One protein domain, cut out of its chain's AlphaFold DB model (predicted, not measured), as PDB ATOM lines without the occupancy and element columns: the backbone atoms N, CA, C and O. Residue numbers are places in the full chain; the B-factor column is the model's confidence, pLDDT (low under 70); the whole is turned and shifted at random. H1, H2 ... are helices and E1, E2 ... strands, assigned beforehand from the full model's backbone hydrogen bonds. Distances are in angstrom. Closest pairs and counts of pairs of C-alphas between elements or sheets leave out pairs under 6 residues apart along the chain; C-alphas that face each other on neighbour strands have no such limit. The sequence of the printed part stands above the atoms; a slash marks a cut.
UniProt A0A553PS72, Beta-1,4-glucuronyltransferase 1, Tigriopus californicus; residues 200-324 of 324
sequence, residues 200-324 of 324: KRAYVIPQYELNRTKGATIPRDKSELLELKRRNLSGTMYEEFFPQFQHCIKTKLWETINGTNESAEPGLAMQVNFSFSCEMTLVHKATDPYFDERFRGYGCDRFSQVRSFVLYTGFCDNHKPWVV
ATOM      1  N   LYS A 200     113.014  76.829 157.617       68.06
ATOM      2  CA  LYS A 200     112.272  77.360 156.442       68.06
ATOM      3  C   LYS A 200     112.330  78.889 156.359       68.06
ATOM      4  O   LYS A 200     111.344  79.562 156.635       68.06
ATOM      5  N   ARG A 201     113.489  79.427 155.977       78.75
ATOM      6  CA  ARG A 201     113.697  80.857 155.711       78.75
ATOM      7  C   ARG A 201     114.530  81.032 154.446       78.75
ATOM      8  O   ARG A 201     115.393  80.204 154.161       78.75
ATOM      9  N   ALA A 202     114.241  82.104 153.724       84.44
ATOM     10  CA  ALA A 202     115.090  82.640 152.675       84.44
ATOM     11  C   ALA A 202     115.482  84.062 153.076       84.44
ATOM     12  O   ALA A 202     114.680  84.779 153.692       84.44
ATOM     13  N   TYR A 203     116.706  84.431 152.729       87.44
ATOM     14  CA  TYR A 203     117.335  85.682 153.110       87.44
ATOM     15  C   TYR A 203     117.619  86.510 151.863       87.44
ATOM     16  O   TYR A 203     118.185  85.998 150.902       87.44
ATOM     17  N   VAL A 204     117.207  87.770 151.861       87.38
ATOM     18  CA  VAL A 204     117.398  88.692 150.740       87.38
ATOM     19  C   VAL A 204     118.698  89.452 150.937       87.38
ATOM     20  O   VAL A 204     118.894  90.029 152.001       87.38
ATOM     21  N   ILE A 205     119.529  89.495 149.896       88.94
ATOM     22  CA  ILE A 205     120.712  90.356 149.825       88.94
ATOM     23  C   ILE A 205     120.389  91.555 148.918       88.94
ATOM     24  O   ILE A 205     120.099  91.349 147.732       88.94
ATOM     25  N   PRO A 206     120.422  92.800 149.435       90.19
ATOM     26  CA  PRO A 206     120.226  94.003 148.630       90.19
ATOM     27  C   PRO A 206     121.284  94.171 147.538       90.19
ATOM     28  O   PRO A 206     122.453  93.837 147.728       90.19
ATOM     29  N   GLN A 207     120.878  94.731 146.398       90.00
ATOM     30  CA  GLN A 207     121.735  94.868 145.220       90.00
ATOM     31  C   GLN A 207     121.793  96.302 144.714       90.00
ATOM     32  O   GLN A 207     120.799  97.032 144.738       90.00
ATOM     33  N   TYR A 208     122.975  96.679 144.234       92.31
ATOM     34  CA  TYR A 208     123.275  98.026 143.781       92.31
ATOM     35  C   TYR A 208     124.085  97.992 142.490       92.31
ATOM     36  O   TYR A 208     124.971  97.155 142.314       92.31
ATOM     37  N   GLU A 209     123.790  98.938 141.610       92.19
ATOM     38  CA  GLU A 209     124.491  99.174 140.358       92.19
ATOM     39  C   GLU A 209     125.522 100.283 140.550       92.19
ATOM     40  O   GLU A 209     125.239 101.329 141.133       92.19
ATOM     41  N   LEU A 210     126.736 100.063 140.045       92.50
ATOM     42  CA  LEU A 210     127.831 101.024 140.149       92.50
ATOM     43  C   LEU A 210     128.032 101.760 138.831       92.50
ATOM     44  O   LEU A 210     128.194 101.148 137.774       92.50
ATOM     45  N   ASN A 211     128.158 103.082 138.904       91.38
ATOM     46  CA  ASN A 211     128.466 103.901 137.745       91.38
ATOM     47  C   ASN A 211     129.979 103.890 137.457       91.38
ATOM     48  O   ASN A 211     130.738 104.776 137.865       91.38
ATOM     49  N   ARG A 212     130.433 102.851 136.749       87.94
ATOM     50  CA  ARG A 212     131.854 102.660 136.410       87.94
ATOM     51  C   ARG A 212     132.407 103.763 135.501       87.94
ATOM     52  O   ARG A 212     133.589 104.072 135.612       87.94
ATOM     53  N   THR A 213     131.582 104.385 134.654       89.81
ATOM     54  CA  THR A 213     132.017 105.480 133.762       89.81
ATOM     55  C   THR A 213     132.330 106.762 134.534       89.81
ATOM     56  O   THR A 213     133.228 107.502 134.145       89.81
ATOM     57  N   LYS A 214     131.677 106.979 135.682       91.31
ATOM     58  CA  LYS A 214     132.002 108.053 136.635       91.31
ATOM     59  C   LYS A 214     133.098 107.678 137.648       91.31
ATOM     60  O   LYS A 214     133.307 108.399 138.620       91.31
ATOM     61  N   GLY A 215     133.801 106.562 137.445       91.56
ATOM     62  CA  GLY A 215     134.925 106.149 138.290       91.56
ATOM     63  C   GLY A 215     134.535 105.441 139.590       91.56
ATOM     64  O   GLY A 215     135.359 105.366 140.500       91.56
ATOM     65  N   ALA A 216     133.311 104.908 139.703       93.50
ATOM     66  CA  ALA A 216     132.925 104.104 140.861       93.50
ATOM     67  C   ALA A 216     133.806 102.848 140.983       93.50
ATOM     68  O   ALA A 216     133.985 102.091 140.023       93.50
ATOM     69  N   THR A 217     134.327 102.605 142.184       92.12
ATOM     70  CA  THR A 217     135.014 101.363 142.550       92.12
ATOM     71  C   THR A 217     134.061 100.442 143.296       92.12
ATOM     72  O   THR A 217     133.079 100.894 143.876       92.12
ATOM     73  N   ILE A 218     134.337  99.137 143.277       90.94
ATOM     74  CA  ILE A 218     133.521  98.161 144.008       90.94
ATOM     75  C   ILE A 218     133.692  98.423 145.512       90.94
ATOM     76  O   ILE A 218     134.835  98.373 145.976       90.94
ATOM     77  N   PRO A 219     132.610  98.705 146.258       93.44
ATOM     78  CA  PRO A 219     132.698  98.980 147.687       93.44
ATOM     79  C   PRO A 219     133.109  97.725 148.461       93.44
ATOM     80  O   PRO A 219     132.824  96.594 148.052       93.44
ATOM     81  N   ARG A 220     133.798  97.924 149.584       91.50
ATOM     82  CA  ARG A 220     134.208  96.839 150.485       91.50
ATOM     83  C   ARG A 220     133.111  96.444 151.457       91.50
ATOM     84  O   ARG A 220     132.997  95.268 151.781       91.50
ATOM     85  N   ASP A 221     132.294  97.404 151.871       89.75
ATOM     86  CA  ASP A 221     131.243  97.239 152.867       89.75
ATOM     87  C   ASP A 221     130.040  98.161 152.584       89.75
ATOM     88  O   ASP A 221     130.017  98.933 151.617       89.75
ATOM     89  N   LYS A 222     129.015  98.068 153.439       90.50
ATOM     90  CA  LYS A 222     127.808  98.897 153.354       90.50
ATOM     91  C   LYS A 222     128.123 100.391 153.480       90.50
ATOM     92  O   LYS A 222     127.517 101.190 152.774       90.50
ATOM     93  N   SER A 223     129.061 100.786 154.337       91.31
ATOM     94  CA  SER A 223     129.396 102.196 154.564       91.31
ATOM     95  C   SER A 223     129.964 102.846 153.301       91.31
ATOM     96  O   SER A 223     129.508 103.919 152.899       91.31
ATOM     97  N   GLU A 224     130.897 102.172 152.624       94.31
ATOM     98  CA  GLU A 224     131.439 102.626 151.338       94.31
ATOM     99  C   GLU A 224     130.382 102.638 150.231       94.31
ATOM    100  O   GLU A 224     130.328 103.572 149.431       94.31
ATOM    101  N   LEU A 225     129.502 101.635 150.196       93.81
ATOM    102  CA  LEU A 225     128.392 101.596 149.248       93.81
ATOM    103  C   LEU A 225     127.461 102.811 149.412       93.81
ATOM    104  O   LEU A 225     127.101 103.454 148.422       93.81
ATOM    105  N   LEU A 226     127.098 103.157 150.652       93.56
ATOM    106  CA  LEU A 226     126.258 104.322 150.943       93.56
ATOM    107  C   LEU A 226     126.975 105.645 150.638       93.56
ATOM    108  O   LEU A 226     126.324 106.609 150.236       93.56
ATOM    109  N   GLU A 227     128.300 105.709 150.784       95.12
ATOM    110  CA  GLU A 227     129.105 106.852 150.329       95.12
ATOM    111  C   GLU A 227     129.044 107.009 148.802       95.12
ATOM    112  O   GLU A 227     128.781 108.103 148.301       95.12
ATOM    113  N   LEU A 228     129.212 105.918 148.045       95.75
ATOM    114  CA  LEU A 228     129.071 105.949 146.585       95.75
ATOM    115  C   LEU A 228     127.671 106.405 146.169       95.75
ATOM    116  O   LEU A 228     127.544 107.217 145.251       95.75
ATOM    117  N   LYS A 229     126.630 105.943 146.867       93.75
ATOM    118  CA  LYS A 229     125.254 106.384 146.619       93.75
ATOM    119  C   LYS A 229     125.078 107.880 146.889       93.75
ATOM    120  O   LYS A 229     124.556 108.593 146.037       93.75
ATOM    121  N   ARG A 230     125.588 108.389 148.019       94.38
ATOM    122  CA  ARG A 230     125.571 109.833 148.345       94.38
ATOM    123  C   ARG A 230     126.271 110.684 147.284       94.38
ATOM    124  O   ARG A 230     125.844 111.802 147.018       94.38
ATOM    125  N   ARG A 231     127.304 110.139 146.639       95.44
ATOM    126  CA  ARG A 231     128.045 110.778 145.540       95.44
ATOM    127  C   ARG A 231     127.423 110.565 144.154       95.44
ATOM    128  O   ARG A 231     128.021 110.980 143.165       95.44
ATOM    129  N   ASN A 232     126.252 109.929 144.062       94.12
ATOM    130  CA  ASN A 232     125.590 109.575 142.801       94.12
ATOM    131  C   ASN A 232     126.477 108.718 141.864       94.12
ATOM    132  O   ASN A 232     126.491 108.881 140.639       94.12
ATOM    133  N   LEU A 233     127.272 107.834 142.478       94.88
ATOM    134  CA  LEU A 233     128.142 106.846 141.832       94.88
ATOM    135  C   LEU A 233     127.602 105.414 141.963       94.88
ATOM    136  O   LEU A 233     128.173 104.490 141.387       94.88
ATOM    137  N   SER A 234     126.527 105.231 142.726       94.44
ATOM    138  CA  SER A 234     125.829 103.965 142.928       94.44
ATOM    139  C   SER A 234     124.328 104.226 143.038       94.44
ATOM    140  O   SER A 234     123.932 105.267 143.566       94.44
ATOM    141  N   GLY A 235     123.520 103.288 142.561       91.19
ATOM    142  CA  GLY A 235     122.064 103.283 142.682       91.19
ATOM    143  C   GLY A 235     121.565 101.895 143.058       91.19
ATOM    144  O   GLY A 235     122.291 100.912 142.926       91.19
ATOM    145  N   THR A 236     120.340 101.787 143.565       88.75
ATOM    146  CA  THR A 236     119.714 100.467 143.732       88.75
ATOM    147  C   THR A 236     119.565  99.802 142.367       88.75
ATOM    148  O   THR A 236     119.427 100.494 141.360       88.75
ATOM    149  N   MET A 237     119.587  98.472 142.311       84.94
ATOM    150  CA  MET A 237     119.405  97.758 141.043       84.94
ATOM    151  C   MET A 237     118.152  98.244 140.294       84.94
ATOM    152  O   MET A 237     117.108  98.466 140.906       84.94
ATOM    153  N   TYR A 238     118.258  98.449 138.982       81.44
ATOM    154  CA  TYR A 238     117.188  98.992 138.142       81.44
ATOM    155  C   TYR A 238     116.622 100.365 138.544       81.44
ATOM    156  O   TYR A 238     115.552 100.723 138.050       81.44
ATOM    157  N   GLU A 239     117.289 101.150 139.398       79.50
ATOM    158  CA  GLU A 239     116.754 102.434 139.886       79.50
ATOM    159  C   GLU A 239     116.364 103.384 138.746       79.50
ATOM    160  O   GLU A 239     115.348 104.069 138.842       79.50
ATOM    161  N   GLU A 240     117.132 103.383 137.654       77.00
ATOM    162  CA  GLU A 240     116.913 104.271 136.509       77.00
ATOM    163  C   GLU A 240     115.797 103.791 135.564       77.00
ATOM    164  O   GLU A 240     114.997 104.603 135.103       77.00
ATOM    165  N   PHE A 241     115.711 102.484 135.285       78.00
ATOM    166  CA  PHE A 241     114.854 101.961 134.208       78.00
ATOM    167  C   PHE A 241     113.652 101.142 134.695       78.00
ATOM    168  O   PHE A 241     112.582 101.215 134.089       78.00
ATOM    169  N   PHE A 242     113.799 100.367 135.776       80.31
ATOM    170  CA  PHE A 242     112.749  99.466 136.274       80.31
ATOM    171  C   PHE A 242     112.669  99.417 137.815       80.31
ATOM    172  O   PHE A 242     112.686  98.328 138.404       80.31
ATOM    173  N   PRO A 243     112.529 100.563 138.511       79.88
ATOM    174  CA  PRO A 243     112.549 100.618 139.978       79.88
ATOM    175  C   PRO A 243     111.427  99.793 140.631       79.88
ATOM    176  O   PRO A 243     111.553  99.341 141.773       79.88
ATOM    177  N   GLN A 244     110.335  99.537 139.904       80.12
ATOM    178  CA  GLN A 244     109.248  98.671 140.348       80.12
ATOM    179  C   GLN A 244     109.701  97.238 140.637       80.12
ATOM    180  O   GLN A 244     109.031  96.560 141.404       80.12
ATOM    181  N   PHE A 245     110.826  96.762 140.098       82.56
ATOM    182  CA  PHE A 245     111.297  95.399 140.353       82.56
ATOM    183  C   PHE A 245     112.025  95.228 141.689       82.56
ATOM    184  O   PHE A 245     112.227  94.100 142.120       82.56
ATOM    185  N   GLN A 246     112.345  96.315 142.397       83.88
ATOM    186  CA  GLN A 246     113.034  96.268 143.697       83.88
ATOM    187  C   GLN A 246     112.149  96.684 144.885       83.88
ATOM    188  O   GLN A 246     112.599  96.707 146.034       83.88
ATOM    189  N   HIS A 247     110.873  97.002 144.643       82.25
ATOM    190  CA  HIS A 247     109.966  97.591 145.638       82.25
ATOM    191  C   HIS A 247     109.840  96.783 146.946       82.25
ATOM    192  O   HIS A 247     109.652  97.360 148.018       82.25
ATOM    193  N   CYS A 248     109.958  95.455 146.883       81.88
ATOM    194  CA  CYS A 248     109.800  94.584 148.044       81.88
ATOM    195  C   CYS A 248     111.030  94.543 148.965       81.88
ATOM    196  O   CYS A 248     110.873  94.208 150.136       81.88
ATOM    197  N   ILE A 249     112.230  94.893 148.476       85.94
ATOM    198  CA  ILE A 249     113.474  94.836 149.268       85.94
ATOM    199  C   ILE A 249     113.506  95.962 150.310       85.94
ATOM    200  O   ILE A 249     114.186  95.852 151.326       85.94
ATOM    201  N   LYS A 250     112.729  97.037 150.092       86.94
ATOM    202  CA  LYS A 250     112.693  98.226 150.960       86.94
ATOM    203  C   LYS A 250     114.100  98.791 151.207       86.94
ATOM    204  O   LYS A 250     114.437  99.172 152.326       86.94
ATOM    205  N   THR A 251     114.903  98.881 150.146       87.44
ATOM    206  CA  THR A 251     116.304  99.345 150.166       87.44
ATOM    207  C   THR A 251     116.485 100.651 150.935       87.44
ATOM    208  O   THR A 251     117.340 100.716 151.804       87.44
ATOM    209  N   LYS A 252     115.617 101.651 150.739       88.25
ATOM    210  CA  LYS A 252     115.658 102.917 151.500       88.25
ATOM    211  C   LYS A 252     115.590 102.725 153.018       88.25
ATOM    212  O   LYS A 252     116.252 103.446 153.751       88.25
ATOM    213  N   LEU A 253     114.796 101.766 153.498       88.06
ATOM    214  CA  LEU A 253     114.735 101.444 154.923       88.06
ATOM    215  C   LEU A 253     115.994 100.677 155.346       88.06
ATOM    216  O   LEU A 253     116.582 101.008 156.370       88.06
ATOM    217  N   TRP A 254     116.459  99.719 154.536       89.12
ATOM    218  CA  TRP A 254     117.704  98.990 154.801       89.12
ATOM    219  C   TRP A 254     118.907  99.935 154.914       89.12
ATOM    220  O   TRP A 254     119.732  99.770 155.807       89.12
ATOM    221  N   GLU A 255     118.971 100.976 154.084       90.12
ATOM    222  CA  GLU A 255     120.017 102.007 154.096       90.12
ATOM    223  C   GLU A 255     120.101 102.760 155.431       90.12
ATOM    224  O   GLU A 255     121.194 103.140 155.837       90.12
ATOM    225  N   THR A 256     118.976 102.934 156.137       88.25
ATOM    226  CA  THR A 256     118.926 103.628 157.441       88.25
ATOM    227  C   THR A 256     119.297 102.754 158.634       88.25
ATOM    228  O   THR A 256     119.531 103.270 159.727       88.25
ATOM    229  N   ILE A 257     119.342 101.433 158.450       83.38
ATOM    230  CA  ILE A 257     119.715 100.510 159.517       83.38
ATOM    231  C   ILE A 257     121.233 100.570 159.660       83.38
ATOM    232  O   ILE A 257     121.978  99.951 158.891       83.38
ATOM    233  N   ASN A 258     121.683 101.340 160.647       71.62
ATOM    234  CA  ASN A 258     123.049 101.256 161.138       71.62
ATOM    235  C   ASN A 258     123.238  99.855 161.724       71.62
ATOM    236  O   ASN A 258     122.340  99.374 162.418       71.62
ATOM    237  N   GLY A 259     124.367  99.200 161.426       61.50
ATOM    238  CA  GLY A 259     124.719  97.940 162.084       61.50
ATOM    239  C   GLY A 259     124.555  98.148 163.583       61.50
ATOM    240  O   GLY A 259     125.144  99.081 164.129       61.50
ATOM    241  N   THR A 260     123.632  97.416 164.202       46.28
ATOM    242  CA  THR A 260     123.273  97.614 165.605       46.28
ATOM    243  C   THR A 260     124.549  97.578 166.432       46.28
ATOM    244  O   THR A 260     125.256  96.580 166.391       46.28
ATOM    245  N   ASN A 261     124.846  98.705 167.081       38.84
ATOM    246  CA  ASN A 261     125.924  98.974 168.030       38.84
ATOM    247  C   ASN A 261     126.926  97.818 168.276       38.84
ATOM    248  O   ASN A 261     126.589  96.789 168.853       38.84
ATOM    249  N   GLU A 262     128.185  98.063 167.902       38.34
ATOM    250  CA  GLU A 262     129.401  97.392 168.407       38.34
ATOM    251  C   GLU A 262     129.619  95.903 168.101       38.34
ATOM    252  O   GLU A 262     130.610  95.338 168.556       38.34
ATOM    253  N   SER A 263     128.814  95.285 167.237       36.50
ATOM    254  CA  SER A 263     129.173  93.985 166.651       36.50
ATOM    255  C   SER A 263     129.141  94.099 165.134       36.50
ATOM    256  O   SER A 263     128.094  94.363 164.551       36.50
ATOM    257  N   ALA A 264     130.278  93.886 164.476       46.03
ATOM    258  CA  ALA A 264     130.377  93.698 163.028       46.03
ATOM    259  C   ALA A 264     129.759  92.352 162.584       46.03
ATOM    260  O   ALA A 264     130.285  91.683 161.699       46.03
ATOM    261  N   GLU A 265     128.674  91.932 163.238       51.03
ATOM    262  CA  GLU A 265     128.001  90.663 163.008       51.03
ATOM    263  C   GLU A 265     126.804  90.898 162.069       51.03
ATOM    264  O   GLU A 265     126.027  91.841 162.264       51.03
ATOM    265  N   PRO A 266     126.631  90.061 161.038       59.31
ATOM    266  CA  PRO A 266     125.441  90.074 160.194       59.31
ATOM    267  C   PRO A 266     124.196  89.768 161.021       59.31
ATOM    268  O   PRO A 266     124.043  88.683 161.576       59.31
ATOM    269  N   GLY A 267     123.276  90.724 161.067       67.25
ATOM    270  CA  GLY A 267     121.970  90.562 161.691       67.25
ATOM    271  C   GLY A 267     120.848  90.604 160.664       67.25
ATOM    272  O   GLY A 267     121.000  91.137 159.569       67.25
ATOM    273  N   LEU A 268     119.683  90.079 161.041       76.31
ATOM    274  CA  LEU A 268     118.447  90.289 160.292       76.31
ATOM    275  C   LEU A 268     118.078  91.777 160.315       76.31
ATOM    276  O   LEU A 268     117.685  92.295 161.361       76.31
ATOM    277  N   ALA A 269     118.154  92.460 159.172       80.44
ATOM    278  CA  ALA A 269     117.771  93.865 159.084       80.44
ATOM    279  C   ALA A 269     116.257  94.053 159.252       80.44
ATOM    280  O   ALA A 269     115.801  94.872 160.051       80.44
ATOM    281  N   MET A 270     115.453  93.318 158.481       81.75
ATOM    282  CA  MET A 270     113.994  93.414 158.551       81.75
ATOM    283  C   MET A 270     113.301  92.217 157.910       81.75
ATOM    284  O   MET A 270     113.874  91.483 157.115       81.75
ATOM    285  N   GLN A 271     112.008  92.075 158.174       80.75
ATOM    286  CA  GLN A 271     111.161  91.144 157.442       80.75
ATOM    287  C   GLN A 271     110.494  91.841 156.250       80.75
ATOM    288  O   GLN A 271     109.918  92.926 156.393       80.75
ATOM    289  N   VAL A 272     110.523  91.203 155.079       79.50
ATOM    290  CA  VAL A 272     109.833  91.693 153.878       79.50
ATOM    291  C   VAL A 272     108.760  90.714 153.444       79.50
ATOM    292  O   VAL A 272     108.890  89.503 153.584       79.50
ATOM    293  N   ASN A 273     107.660  91.250 152.925       76.12
ATOM    294  CA  ASN A 273     106.621  90.416 152.345       76.12
ATOM    295  C   ASN A 273     106.975  90.133 150.889       76.12
ATOM    296  O   ASN A 273     107.477  91.012 150.183       76.12
ATOM    297  N   PHE A 274     106.668  88.916 150.442       74.69
ATOM    298  CA  PHE A 274     106.664  88.629 149.020       74.69
ATOM    299  C   PHE A 274     105.730  89.601 148.303       74.69
ATOM    300  O   PHE A 274     104.628  89.889 148.773       74.69
ATOM    301  N   SER A 275     106.175  90.057 147.142       77.19
ATOM    302  CA  SER A 275     105.341  90.778 146.205       77.19
ATOM    303  C   SER A 275     105.679  90.324 144.794       77.19
ATOM    304  O   SER A 275     106.840  90.050 144.477       77.19
ATOM    305  N   PHE A 276     104.649  90.201 143.962       75.31
ATOM    306  CA  PHE A 276     104.809  89.795 142.573       75.31
ATOM    307  C   PHE A 276     105.653  90.823 141.807       75.31
ATOM    308  O   PHE A 276     105.628  92.012 142.121       75.31
ATOM    309  N   SER A 277     106.410  90.359 140.811       77.69
ATOM    310  CA  SER A 277     107.364  91.186 140.057       77.69
ATOM    311  C   SER A 277     108.441  91.842 140.923       77.69
ATOM    312  O   SER A 277     108.870  92.954 140.628       77.69
ATOM    313  N   CYS A 278     108.868  91.181 142.005       80.06
ATOM    314  CA  CYS A 278     110.023  91.625 142.771       80.06
ATOM    315  C   CYS A 278     111.230  90.701 142.605       80.06
ATOM    316  O   CYS A 278     111.134  89.492 142.828       80.06
ATOM    317  N   GLU A 279     112.360  91.285 142.222       81.25
ATOM    318  CA  GLU A 279     113.593  90.584 141.904       81.25
ATOM    319  C   GLU A 279     114.508  90.635 143.116       81.25
ATOM    320  O   GLU A 279     114.979  91.695 143.516       81.25
ATOM    321  N   MET A 280     114.733  89.472 143.717       83.69
ATOM    322  CA  MET A 280     115.546  89.329 144.915       83.69
ATOM    323  C   MET A 280     116.733  88.419 144.614       83.69
ATOM    324  O   MET A 280     116.571  87.356 144.013       83.69
ATOM    325  N   THR A 281     117.914  88.792 145.102       87.19
ATOM    326  CA  THR A 281     119.002  87.829 145.295       87.19
ATOM    327  C   THR A 281     118.800  87.144 146.630       87.19
ATOM    328  O   THR A 281     118.692  87.808 147.661       87.19
ATOM    329  N   LEU A 282     118.701  85.818 146.594       88.44
ATOM    330  CA  LEU A 282     118.320  85.020 147.746       88.44
ATOM    331  C   LEU A 282     119.452  84.106 148.195       88.44
ATOM    332  O   LEU A 282     120.077  83.417 147.387       88.44
ATOM    333  N   VAL A 283     119.617  84.037 149.512       91.44
ATOM    334  CA  VAL A 283     120.229  82.903 150.189       91.44
ATOM    335  C   VAL A 283     119.115  82.005 150.691       91.44
ATOM    336  O   VAL A 283     118.264  82.420 151.479       91.44
ATOM    337  N   HIS A 284     119.084  80.771 150.216       89.69
ATOM    338  CA  HIS A 284     118.010  79.831 150.521       89.69
ATOM    339  C   HIS A 284     118.548  78.398 150.493       89.69
ATOM    340  O   HIS A 284     119.738  78.181 150.275       89.69
ATOM    341  N   LYS A 285     117.716  77.392 150.755       89.62
ATOM    342  CA  LYS A 285     118.197  76.012 150.812       89.62
ATOM    343  C   LYS A 285     118.501  75.463 149.429       89.62
ATOM    344  O   LYS A 285     117.718  75.620 148.493       89.62
ATOM    345  N   ALA A 286     119.537  74.635 149.362       88.06
ATOM    346  CA  ALA A 286     119.864  73.841 148.179       88.06
ATOM    347  C   ALA A 286     118.775  72.816 147.799       88.06
ATOM    348  O   ALA A 286     118.851  72.208 146.739       88.06
ATOM    349  N   THR A 287     117.749  72.624 148.639       86.75
ATOM    350  CA  THR A 287     116.603  71.717 148.418       86.75
ATOM    351  C   THR A 287     115.302  72.437 148.048       86.75
ATOM    352  O   THR A 287     114.283  71.779 147.855       86.75
ATOM    353  N   ASP A 288     115.308  73.769 147.936       85.69
ATOM    354  CA  ASP A 288     114.119  74.541 147.536       85.69
ATOM    355  C   ASP A 288     113.764  74.318 146.046       85.69
ATOM    356  O   ASP A 288     114.508  73.677 145.320       85.69
ATOM    357  N   PRO A 289     112.640  74.786 145.500       86.69
ATOM    358  CA  PRO A 289     112.330  74.581 144.079       86.69
ATOM    359  C   PRO A 289     113.408  75.103 143.116       86.69
ATOM    360  O   PRO A 289     114.057  76.113 143.387       86.69
ATOM    361  N   TYR A 290     113.608  74.408 141.995       85.94
ATOM    362  CA  TYR A 290     114.460  74.860 140.888       85.94
ATOM    363  C   TYR A 290     113.858  76.085 140.184       85.94
ATOM    364  O   TYR A 290     112.668  76.375 140.330       85.94
ATOM    365  N   PHE A 291     114.677  76.799 139.409       85.12
ATOM    366  CA  PHE A 291     114.175  77.833 138.510       85.12
ATOM    367  C   PHE A 291     113.326  77.189 137.413       85.12
ATOM    368  O   PHE A 291     113.667  76.128 136.886       85.12
ATOM    369  N   ASP A 292     112.230  77.842 137.035       82.88
ATOM    370  CA  ASP A 292     111.395  77.373 135.934       82.88
ATOM    371  C   ASP A 292     112.041  77.765 134.595       82.88
ATOM    372  O   ASP A 292     112.045  78.927 134.184       82.88
ATOM    373  N   GLU A 293     112.609  76.768 133.915       81.06
ATOM    374  CA  GLU A 293     113.396  76.905 132.679       81.06
ATOM    375  C   GLU A 293     112.594  77.417 131.474       81.06
ATOM    376  O   GLU A 293     113.167  77.746 130.434       81.06
ATOM    377  N   ARG A 294     111.262  77.485 131.591       76.19
ATOM    378  CA  ARG A 294     110.388  78.037 130.549       76.19
ATOM    379  C   ARG A 294     110.412  79.564 130.534       76.19
ATOM    380  O   ARG A 294     110.133  80.147 129.489       76.19
ATOM    381  N   PHE A 295     110.722  80.205 131.663       71.50
ATOM    382  CA  PHE A 295     110.833  81.661 131.737       71.50
ATOM    383  C   PHE A 295     112.175  82.125 131.170       71.50
ATOM    384  O   PHE A 295     113.231  81.583 131.495       71.50
ATOM    385  N   ARG A 296     112.113  83.141 130.307       66.56
ATOM    386  CA  ARG A 296     113.255  83.763 129.630       66.56
ATOM    387  C   ARG A 296     113.102  85.284 129.679       66.56
ATOM    388  O   ARG A 296     111.974  85.774 129.684       66.56
ATOM    389  N   GLY A 297     114.223  86.002 129.656       59.50
ATOM    390  CA  GLY A 297     114.270  87.469 129.622       59.50
ATOM    391  C   GLY A 297     114.452  88.130 130.994       59.50
ATOM    392  O   GLY A 297     114.147  87.531 132.025       59.50
ATOM    393  N   TYR A 298     114.955  89.371 130.973       56.66
ATOM    394  CA  TYR A 298     115.260  90.184 132.157       56.66
ATOM    395  C   TYR A 298     114.039  90.359 133.079       56.66
ATOM    396  O   TYR A 298     112.924  90.626 132.619       56.66
ATOM    397  N   GLY A 299     114.250  90.189 134.387       57.31
ATOM    398  CA  GLY A 299     113.239  90.301 135.443       57.31
ATOM    399  C   GLY A 299     112.380  89.047 135.617       57.31
ATOM    400  O   GLY A 299     112.213  88.532 136.722       57.31
ATOM    401  N   CYS A 300     111.837  88.505 134.523       61.03
ATOM    402  CA  CYS A 300     110.892  87.379 134.568       61.03
ATOM    403  C   CYS A 300     111.513  86.069 135.077       61.03
ATOM    404  O   CYS A 300     110.822  85.216 135.642       61.03
ATOM    405  N   ASP A 301     112.815  85.911 134.874       65.69
ATOM    406  CA  ASP A 301     113.590  84.729 135.210       65.69
ATOM    407  C   ASP A 301     113.719  84.535 136.735       65.69
ATOM    408  O   ASP A 301     113.350  83.467 137.235       65.69
ATOM    409  N   ARG A 302     114.098  85.572 137.500       74.50
ATOM    410  CA  ARG A 302     114.187  85.510 138.974       74.50
ATOM    411  C   ARG A 302     112.837  85.596 139.679       74.50
ATOM    412  O   ARG A 302     112.644  84.905 140.680       74.50
ATOM    413  N   PHE A 303     111.864  86.350 139.151       71.81
ATOM    414  CA  PHE A 303     110.507  86.390 139.733       71.81
ATOM    415  C   PHE A 303     109.894  84.994 139.850       71.81
ATOM    416  O   PHE A 303     109.228  84.670 140.840       71.81
ATOM    417  N   SER A 304     110.126  84.158 138.833       69.38
ATOM    418  CA  SER A 304     109.609  82.791 138.786       69.38
ATOM    419  C   SER A 304     110.125  81.930 139.947       69.38
ATOM    420  O   SER A 304     109.379  81.091 140.462       69.38
ATOM    421  N   GLN A 305     111.349  82.188 140.422       77.19
ATOM    422  CA  GLN A 305     111.952  81.493 141.556       77.19
ATOM    423  C   GLN A 305     111.245  81.863 142.860       77.19
ATOM    424  O   GLN A 305     110.768  80.983 143.579       77.19
ATOM    425  N   VAL A 306     111.099  83.163 143.132       74.44
ATOM    426  CA  VAL A 306     110.449  83.645 144.360       74.44
ATOM    427  C   VAL A 306     108.983  83.202 144.402       74.44
ATOM    428  O   VAL A 306     108.500  82.729 145.430       74.44
ATOM    429  N   ARG A 307     108.284  83.247 143.259       72.81
ATOM    430  CA  ARG A 307     106.930  82.689 143.124       72.81
ATOM    431  C   ARG A 307     106.895  81.193 143.446       72.81
ATOM    432  O   ARG A 307     106.003  80.746 144.163       72.81
ATOM    433  N   SER A 308     107.842  80.418 142.919       72.69
ATOM    434  CA  SER A 308     107.914  78.974 143.173       72.69
ATOM    435  C   SER A 308     108.163  78.673 144.649       72.69
ATOM    436  O   SER A 308     107.569  77.737 145.179       72.69
ATOM    437  N   PHE A 309     108.954  79.500 145.340       71.62
ATOM    438  CA  PHE A 309     109.150  79.380 146.785       71.62
ATOM    439  C   PHE A 309     107.846  79.575 147.537       71.62
ATOM    440  O   PHE A 309     107.497  78.711 148.338       71.62
ATOM    441  N   VAL A 310     107.096  80.638 147.236       65.12
ATOM    442  CA  VAL A 310     105.813  80.924 147.898       65.12
ATOM    443  C   VAL A 310     104.823  79.769 147.725       65.12
ATOM    444  O   VAL A 310     104.181  79.347 148.688       65.12
ATOM    445  N   LEU A 311     104.739  79.207 146.517       65.06
ATOM    446  CA  LEU A 311     103.841  78.089 146.222       65.06
ATOM    447  C   LEU A 311     104.278  76.781 146.898       65.06
ATOM    448  O   LEU A 311     103.446  76.073 147.457       65.06
ATOM    449  N   TYR A 312     105.574  76.459 146.879       58.50
ATOM    450  CA  TYR A 312     106.111  75.207 147.427       58.50
ATOM    451  C   TYR A 312     106.035  75.123 148.951       58.50
ATOM    452  O   TYR A 312     105.861  74.059 149.540       58.50
ATOM    453  N   THR A 313     106.198  76.259 149.611       52.41
ATOM    454  CA  THR A 313     106.276  76.329 151.068       52.41
ATOM    455  C   THR A 313     104.912  76.496 151.741       52.41
ATOM    456  O   THR A 313     104.856  76.458 152.970       52.41
ATOM    457  N   GLY A 314     103.826  76.654 150.968       45.31
ATOM    458  CA  GLY A 314     102.499  76.971 151.498       45.31
ATOM    459  C   GLY A 314     102.450  78.346 152.171       45.31
ATOM    460  O   GLY A 314     101.713  78.523 153.134       45.31
ATOM    461  N   PHE A 315     103.254  79.311 151.702       47.78
ATOM    462  CA  PHE A 315     103.499  80.636 152.310       47.78
ATOM    463  C   PHE A 315     102.282  81.587 152.333       47.78
ATOM    464  O   PHE A 315     102.443  82.800 152.461       47.78
ATOM    465  N   CYS A 316     101.060  81.062 152.241       37.72
ATOM    466  CA  CYS A 316      99.839  81.845 152.373       37.72
ATOM    467  C   CYS A 316      99.548  82.286 153.818       37.72
ATOM    468  O   CYS A 316      98.885  83.300 153.964       37.72
ATOM    469  N   ASP A 317     100.104  81.648 154.862       35.81
ATOM    470  CA  ASP A 317      99.738  81.976 156.254       35.81
ATOM    471  C   ASP A 317     100.921  81.973 157.257       35.81
ATOM    472  O   ASP A 317     101.042  81.074 158.074       35.81
ATOM    473  N   ASN A 318     101.743  83.036 157.294       38.03
ATOM    474  CA  ASN A 318     102.588  83.456 158.455       38.03
ATOM    475  C   ASN A 318     104.116  83.230 158.458       38.03
ATOM    476  O   ASN A 318     104.761  83.548 159.463       38.03
ATOM    477  N   HIS A 319     104.763  82.814 157.371       43.44
ATOM    478  CA  HIS A 319     106.234  82.793 157.314       43.44
ATOM    479  C   HIS A 319     106.720  83.632 156.134       43.44
ATOM    480  O   HIS A 319     106.375  83.351 154.998       43.44
ATOM    481  N   LYS A 320     107.440  84.724 156.414       47.12
ATOM    482  CA  LYS A 320     107.822  85.752 155.430       47.12
ATOM    483  C   LYS A 320     109.348  85.733 155.224       47.12
ATOM    484  O   LYS A 320     110.057  85.445 156.195       47.12
ATOM    485  N   PRO A 321     109.861  86.023 154.011       42.66
ATOM    486  CA  PRO A 321     111.298  86.131 153.771       42.66
ATOM    487  C   PRO A 321     111.903  87.279 154.584       42.66
ATOM    488  O   PRO A 321     111.260  88.297 154.854       42.66
ATOM    489  N   TRP A 322     113.150  87.103 155.002       38.66
ATOM    490  CA  TRP A 322     113.867  88.120 155.758       38.66
ATOM    491  C   TRP A 322     114.874  88.818 154.854       38.66
ATOM    492  O   TRP A 322     115.500  88.171 154.025       38.66
ATOM    493  N   VAL A 323     115.034  90.127 154.995       35.41
ATOM    494  CA  VAL A 323     116.197  90.845 154.468       35.41
ATOM    495  C   VAL A 323     117.280  90.751 155.523       35.41
ATOM    496  O   VAL A 323     117.031  91.083 156.687       35.41
ATOM    497  N   VAL A 324     118.445  90.272 155.101       31.36
ATOM    498  CA  VAL A 324     119.676  90.332 155.889       31.36
ATOM    499  C   VAL A 324     120.375  91.626 155.505       31.36
ATOM    500  O   VAL A 324     120.646  91.835 154.304       31.36
TER     501      VAL A 324
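AT A GLANCE: This is residues 200 to 324 of the 324 residues of the protein "Beta-1,4-glucuronyltransferase 1" of Tigriopus californicus (UniProt A0A553PS72). This domain has little regular structure: loops link two small antiparallel strand pairs, E1-E4 and E2-E3, set end to end where E1 runs on into E2, with H1 by E3 and H4 by E4. The 125 printed residues hold E1 E2 H1 E3 H2 H3 E4 H4, a mixed class with only 46 residues in named elements. It is compact, radius of gyration of the C-alphas 15.6 A, spanning 42 by 38 by 23 A.

HOW THE PARTS SIT: Start at E1, residues 203 to 205, antiparallel to E4, residues 281 to 285; N 203 and O 283 are 2.8 A apart. Next, E2, residues 208 to 210, is antiparallel to E3, residues 234 to 236; N 209 and O 235 are 2.8 A apart. H1, residues 222 to 230, and E3 come closest at the C-alphas of Leu 228 and Ser 234, 5.3 A. H2, residues 243 to 246, and H3, residues 251 to 256, meet only through their link. H4, residues 300 to 312, and E4 are near each other. Every O i to N i+4 pair is within hydrogen-bond range in H1, 1 of 2 in H3 and 8 of 9 in H4.

IN THESE COORDINATES: Find C-alpha 203 at (117.335, 85.682, 153.110); H4, 18.3 A long, ends at C-alpha 312, (106.111, 75.207, 147.427).

THE WHOLE: The printed part has no cut; pLDDT is under 70 in 32 residues, among them 310 to 324.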